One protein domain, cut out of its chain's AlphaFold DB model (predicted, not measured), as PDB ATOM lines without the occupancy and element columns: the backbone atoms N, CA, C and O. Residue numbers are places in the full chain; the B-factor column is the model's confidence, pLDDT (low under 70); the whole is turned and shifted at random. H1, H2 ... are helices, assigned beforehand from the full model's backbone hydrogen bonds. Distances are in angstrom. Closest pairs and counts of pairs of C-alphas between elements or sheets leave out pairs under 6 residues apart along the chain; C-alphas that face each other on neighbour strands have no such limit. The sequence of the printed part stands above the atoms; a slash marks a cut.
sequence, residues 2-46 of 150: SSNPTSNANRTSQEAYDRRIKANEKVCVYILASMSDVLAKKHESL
ATOM      1  N   SER A   2      32.203 -35.367 -38.737       52.44
ATOM      2  CA  SER A   2      32.683 -36.601 -39.376       52.44
ATOM      3  C   SER A   2      33.740 -37.192 -38.462       52.44
ATOM      4  O   SER A   2      34.713 -36.514 -38.148       52.44
ATOM      5  N   SER A   3      33.494 -38.402 -37.983       63.12
ATOM      6  CA  SER A   3      34.349 -39.142 -37.063       63.12
ATOM      7  C   SER A   3      35.696 -39.473 -37.707       63.12
ATOM      8  O   SER A   3      35.754 -39.858 -38.876       63.12
ATOM      9  N   ASN A   4      36.770 -39.325 -36.928       61.16
ATOM     10  CA  ASN A   4      38.083 -39.856 -37.280       61.16
ATOM     11  C   ASN A   4      37.997 -41.386 -37.420       61.16
ATOM     12  O   ASN A   4      37.229 -42.009 -36.676       61.16
ATOM     13  N   PRO A   5      38.766 -42.000 -38.338       60.78
ATOM     14  CA  PRO A   5      38.838 -43.451 -38.408       60.78
ATOM     15  C   PRO A   5      39.295 -44.007 -37.052       60.78
ATOM     16  O   PRO A   5      40.253 -43.515 -36.453       60.78
ATOM     17  N   THR A   6      38.573 -45.001 -36.531       63.41
ATOM     18  CA  THR A   6      38.961 -45.720 -35.310       63.41
ATOM     19  C   THR A   6      40.294 -46.432 -35.526       63.41
ATOM     20  O   THR A   6      40.623 -46.813 -36.646       63.41
ATOM     21  N   SER A   7      41.054 -46.674 -34.453       63.81
ATOM     22  CA  SER A   7      42.398 -47.285 -34.501       63.81
ATOM     23  C   SER A   7      42.470 -48.673 -35.178       63.81
ATOM     24  O   SER A   7      43.565 -49.194 -35.364       63.81
ATOM     25  N   ASN A   8      41.332 -49.278 -35.537       65.81
ATOM     26  CA  ASN A   8      41.204 -50.549 -36.256       65.81
ATOM     27  C   ASN A   8      40.660 -50.404 -37.697       65.81
ATOM     28  O   ASN A   8      40.205 -51.390 -38.279       65.81
ATOM     29  N   ALA A   9      40.637 -49.191 -38.258       64.50
ATOM     30  CA  ALA A   9      40.089 -48.935 -39.584       64.50
ATOM     31  C   ALA A   9      40.869 -49.687 -40.677       64.50
ATOM     32  O   ALA A   9      42.100 -49.706 -40.697       64.50
ATOM     33  N   ASN A  10      40.145 -50.313 -41.612       78.56
ATOM     34  CA  ASN A  10      40.773 -50.980 -42.749       78.56
ATOM     35  C   ASN A  10      41.468 -49.957 -43.673       78.56
ATOM     36  O   ASN A  10      41.080 -48.789 -43.743       78.56
ATOM     37  N   ARG A  11      42.486 -50.410 -44.414       81.88
ATOM     38  CA  ARG A  11      43.281 -49.575 -45.336       81.88
ATOM     39  C   ARG A  11      42.413 -48.741 -46.291       81.88
ATOM     40  O   ARG A  11      42.687 -47.568 -46.507       81.88
ATOM     41  N   THR A  12      41.322 -49.320 -46.788       83.25
ATOM     42  CA  THR A  12      40.360 -48.650 -47.675       83.25
ATOM     43  C   THR A  12      39.674 -47.447 -47.016       83.25
ATOM     44  O   THR A  12      39.457 -46.429 -47.671       83.25
ATOM     45  N   SER A  13      39.349 -47.532 -45.722       79.81
ATOM     46  CA  SER A  13      38.736 -46.435 -44.961       79.81
ATOM     47  C   SER A  13      39.719 -45.289 -44.737       79.81
ATOM     48  O   SER A  13      39.333 -44.126 -44.853       79.81
ATOM     49  N   GLN A  14      40.990 -45.613 -44.489       82.81
ATOM     50  CA  GLN A  14      42.060 -44.623 -44.373       82.81
ATOM     51  C   GLN A  14      42.259 -43.876 -45.703       82.81
ATOM     52  O   GLN A  14      42.190 -42.652 -45.752       82.81
ATOM     53  N   GLU A  15      42.372 -44.615 -46.812       87.38
ATOM     54  CA  GLU A  15      42.530 -44.037 -48.152       87.38
ATOM     55  C   GLU A  15      41.323 -43.184 -48.584       87.38
ATOM     56  O   GLU A  15      41.467 -42.244 -49.368       87.38
ATOM     57  N   ALA A  16      40.113 -43.511 -48.121       87.12
ATOM     58  CA  ALA A  16      38.919 -42.704 -48.362       87.12
ATOM     59  C   ALA A  16      38.916 -41.409 -47.529       87.12
ATOM     60  O   ALA A  16      38.528 -40.353 -48.037       87.12
ATOM     61  N   TYR A  17      39.374 -41.475 -46.276       86.38
ATOM     62  CA  TYR A  17      39.533 -40.309 -45.406       86.38
ATOM     63  C   TYR A  17      40.566 -39.327 -45.970       86.38
ATOM     64  O   TYR A  17      40.245 -38.154 -46.160       86.38
ATOM     65  N   ASP A  18      41.749 -39.810 -46.353       89.31
ATOM     66  CA  ASP A  18      42.821 -38.975 -46.912       89.31
ATOM     67  C   ASP A  18      42.380 -38.285 -48.210       89.31
ATOM     68  O   ASP A  18      42.587 -37.085 -48.407       89.31
ATOM     69  N   ARG A  19      41.679 -39.024 -49.086       91.31
ATOM     70  CA  ARG A  19      41.073 -38.461 -50.303       91.31
ATOM     71  C   ARG A  19      40.099 -37.327 -49.986       91.31
ATOM     72  O   ARG A  19      40.074 -36.329 -50.707       91.31
ATOM     73  N   ARG A  20      39.312 -37.460 -48.917       86.56
ATOM     74  CA  ARG A  20      38.356 -36.435 -48.489       86.56
ATOM     75  C   ARG A  20      39.048 -35.199 -47.916       86.56
ATOM     76  O   ARG A  20      38.621 -34.095 -48.242       86.56
ATOM     77  N   ILE A  21      40.098 -35.365 -47.111       88.94
ATOM     78  CA  ILE A  21      40.890 -34.243 -46.583       88.94
ATOM     79  C   ILE A  21      41.502 -33.443 -47.731       88.94
ATOM     80  O   ILE A  21      41.266 -32.241 -47.831       88.94
ATOM     81  N   LYS A  22      42.153 -34.120 -48.682       91.88
ATOM     82  CA  LYS A  22      42.743 -33.476 -49.862       91.88
ATOM     83  C   LYS A  22      41.709 -32.730 -50.713       91.88
ATOM     84  O   LYS A  22      41.981 -31.651 -51.238       91.88
ATOM     85  N   ALA A  23      40.513 -33.298 -50.871       91.12
ATOM     86  CA  ALA A  23      39.420 -32.627 -51.571       91.12
ATOM     87  C   ALA A  23      38.932 -31.379 -50.811       91.12
ATOM     88  O   ALA A  23      38.708 -30.345 -51.435       91.12
ATOM     89  N   ASN A  24      38.807 -31.458 -49.483       91.31
ATOM     90  CA  ASN A  24      38.450 -30.320 -48.635       91.31
ATOM     91  C   ASN A  24      39.492 -29.195 -48.738       91.31
ATOM     92  O   ASN A  24      39.113 -28.061 -49.006       91.31
ATOM     93  N   GLU A  25      40.785 -29.507 -48.621       91.44
ATOM     94  CA  GLU A  25      41.879 -28.534 -48.780       91.44
ATOM     95  C   GLU A  25      41.817 -27.825 -50.136       91.44
ATOM     96  O   GLU A  25      41.864 -26.598 -50.206       91.44
ATOM     97  N   LYS A  26      41.634 -28.590 -51.220       93.00
ATOM     98  CA  LYS A  26      41.519 -28.028 -52.570       93.00
ATOM     99  C   LYS A  26      40.359 -27.035 -52.669       93.00
ATOM    100  O   LYS A  26      40.526 -25.961 -53.238       93.00
ATOM    101  N   VAL A  27      39.196 -27.375 -52.119       93.38
ATOM    102  CA  VAL A  27      38.019 -26.495 -52.137       93.38
ATOM    103  C   VAL A  27      38.235 -25.257 -51.258       93.38
ATOM    104  O   VAL A  27      37.878 -24.165 -51.693       93.38
ATOM    105  N   CYS A  28      38.872 -25.383 -50.086       91.62
ATOM    106  CA  CYS A  28      39.237 -24.233 -49.252       91.62
ATOM    107  C   CYS A  28      40.091 -23.221 -50.024       91.62
ATOM    108  O   CYS A  28      39.788 -22.031 -50.000       91.62
ATOM    109  N   VAL A  29      41.110 -23.688 -50.756       92.00
ATOM    110  CA  VAL A  29      41.987 -22.818 -51.557       92.00
ATOM    111  C   VAL A  29      41.196 -22.060 -52.622       92.00
ATOM    112  O   VAL A  29      41.356 -20.849 -52.743       92.00
ATOM    113  N   TYR A  30      40.306 -22.733 -53.361       93.56
ATOM    114  CA  TYR A  30      39.467 -22.057 -54.359       93.56
ATOM    115  C   TYR A  30      38.532 -21.021 -53.734       93.56
ATOM    116  O   TYR A  30      38.388 -19.926 -54.274       93.56
ATOM    117  N   ILE A  31      37.912 -21.352 -52.601       92.00
ATOM    118  CA  ILE A  31      37.013 -20.439 -51.892       92.00
ATOM    119  C   ILE A  31      37.784 -19.201 -51.424       92.00
ATOM    120  O   ILE A  31      37.371 -18.089 -51.744       92.00
ATOM    121  N   LEU A  32      38.922 -19.368 -50.744       92.69
ATOM    122  CA  LEU A  32      39.745 -18.253 -50.266       92.69
ATOM    123  C   LEU A  32      40.274 -17.392 -51.423       92.69
ATOM    124  O   LEU A  32      40.224 -16.171 -51.333       92.69
ATOM    125  N   ALA A  33      40.700 -18.004 -52.531       93.69
ATOM    126  CA  ALA A  33      41.175 -17.281 -53.714       93.69
ATOM    127  C   ALA A  33      40.071 -16.480 -54.429       93.69
ATOM    128  O   ALA A  33      40.368 -15.516 -55.128       93.69
ATOM    129  N   SER A  34      38.801 -16.869 -54.274       93.75
ATOM    130  CA  SER A  34      37.656 -16.136 -54.834       93.75
ATOM    131  C   SER A  34      37.211 -14.935 -53.988       93.75
ATOM    132  O   SER A  34      36.367 -14.151 -54.421       93.75
ATOM    133  N   MET A  35      37.749 -14.793 -52.775       92.94
ATOM    134  CA  MET A  35      37.426 -13.701 -51.859       92.94
ATOM    135  C   MET A  35      38.304 -12.475 -52.100       92.94
ATOM    136  O   MET A  35      39.374 -12.559 -52.693       92.94
ATOM    137  N   SER A  36      37.880 -11.324 -51.570       93.94
ATOM    138  CA  SER A  36      38.781 -10.179 -51.432       93.94
ATOM    139  C   SER A  36      39.888 -10.479 -50.418       93.94
ATOM    140  O   SER A  36      39.661 -11.213 -49.454       93.94
ATOM    141  N   ASP A  37      41.053  -9.848 -50.575       93.50
ATOM    142  CA  ASP A  37      42.228 -10.078 -49.716       93.50
ATOM    143  C   ASP A  37      41.916  -9.943 -48.217       93.50
ATOM    144  O   ASP A  37      42.354 -10.743 -47.390       93.50
ATOM    145  N   VAL A  38      41.099  -8.947 -47.857       93.06
ATOM    146  CA  VAL A  38      40.678  -8.705 -46.469       93.06
ATOM    147  C   VAL A  38      39.832  -9.864 -45.934       93.06
ATOM    148  O   VAL A  38      39.987 -10.271 -44.781       93.06
ATOM    149  N   LEU A  39      38.930 -10.399 -46.760       92.31
ATOM    150  CA  LEU A  39      38.033 -11.478 -46.365       92.31
ATOM    151  C   LEU A  39      38.764 -12.824 -46.336       92.31
ATOM    152  O   LEU A  39      38.577 -13.574 -45.377       92.31
ATOM    153  N   ALA A  40      39.638 -13.090 -47.308       92.12
ATOM    154  CA  ALA A  40      40.491 -14.275 -47.344       92.12
ATOM    155  C   ALA A  40      41.374 -14.354 -46.091       92.12
ATOM    156  O   ALA A  40      41.337 -15.349 -45.370       92.12
ATOM    157  N   LYS A  41      42.065 -13.258 -45.744       92.62
ATOM    158  CA  LYS A  41      42.928 -13.182 -44.554       92.62
ATOM    159  C   LYS A  41      42.181 -13.441 -43.245       92.62
ATOM    160  O   LYS A  41      42.737 -14.004 -42.308       92.62
ATOM    161  N   LYS A  42      40.907 -13.052 -43.168       91.25
ATOM    162  CA  LYS A  42      40.059 -13.313 -41.996       91.25
ATOM    163  C   LYS A  42      39.672 -14.794 -41.850       91.25
ATOM    164  O   LYS A  42      39.366 -15.217 -40.739       91.25
ATOM    165  N   HIS A  43      39.668 -15.565 -42.939       92.69
ATOM    166  CA  HIS A  43      39.200 -16.957 -42.972       92.69
ATOM    167  C   HIS A  43      40.323 -17.985 -43.205       92.69
ATOM    168  O   HIS A  43      40.054 -19.181 -43.171       92.69
ATOM    169  N   GLU A  44      41.571 -17.544 -43.395       88.44
ATOM    170  CA  GLU A  44      42.738 -18.392 -43.687       88.44
ATOM    171  C   GLU A  44      43.050 -19.413 -42.578       88.44
ATOM    172  O   GLU A  44      43.531 -20.506 -42.855       88.44
ATOM    173  N   SER A  45      42.723 -19.095 -41.320       87.44
ATOM    174  CA  SER A  45      42.949 -19.992 -40.179       87.44
ATOM    175  C   SER A  45      41.883 -21.082 -40.007       87.44
ATOM    176  O   SER A  45      41.977 -21.873 -39.069       87.44
ATOM    177  N   LEU A  46      40.834 -21.105 -40.836       89.81
ATOM    178  CA  LEU A  46      39.759 -22.098 -40.745       89.81
ATOM    179  C   LEU A  46      40.160 -23.372 -41.495       89.81
ATOM    180  O   LEU A  46      40.486 -23.341 -42.680       89.81
TER     181      LEU A  46
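AT A GLANCE: This is residues 2 to 46 of the 150 residues of the protein "Gag/pol protein" of Cucumis melo var. makuwa (UniProt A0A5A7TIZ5). One long, straight helix, H1, makes the length of the printed part, which turns back over the same side of H1 both before its first residue and after its last, like an open bracket. Beyond its last residues the short helix H2 folds back over that end, while before its first residues a stretch with no named element, residues 2 to 10, folds back at the other. The printed part has 45 residues, with two named helices in the order H1, H2 and no named strand; the class is all helix, with 30 residues in the helices. The whole is extended, a rod spanning 43 by 14 by 10 A, with a radius of gyration of the C-alphas of 14.5 A.

HOW THE PARTS SIT: H1, residues 11 to 33, and H2, residues 37 to 43, only just touch, with 3 pairs of C-alphas within 8 A. H1 touches H2 with residues 32 to 33 alone. The closest C-alphas of the two are those of Leu 32 and Ala 40, 5.0 A apart. Their lines stand at a shallow tilt of 33 degrees, only just short of steep, and they run opposite ways; they form a helical hairpin. Residues 18 to 27 of H1 stand free, and so do residues 7 to 12. In H1 and H2 every O i to N i+4 pair is within hydrogen-bond range.

IN THESE COORDINATES: H1 runs 33.4 A from C-alpha 11 at (43.281, -49.575, -45.336) to C-alpha 33 at (41.175, -17.281, -53.714). H2 runs 10.1 A and ends with C-alpha 43 at (39.200, -16.957, -42.972).

THE WHOLE: The two C-alphas farthest apart are those of Asn 8 and Ser 36, 43.2 A. The first and last printed C-alphas, of Ser 2 and Leu 46, are 16.2 A apart. The printed part has no cut, and the link from H1 to H2, 3 residues, is tight. The mean pLDDT of the printed part is 84.9; residues 2 to 9 are under 70.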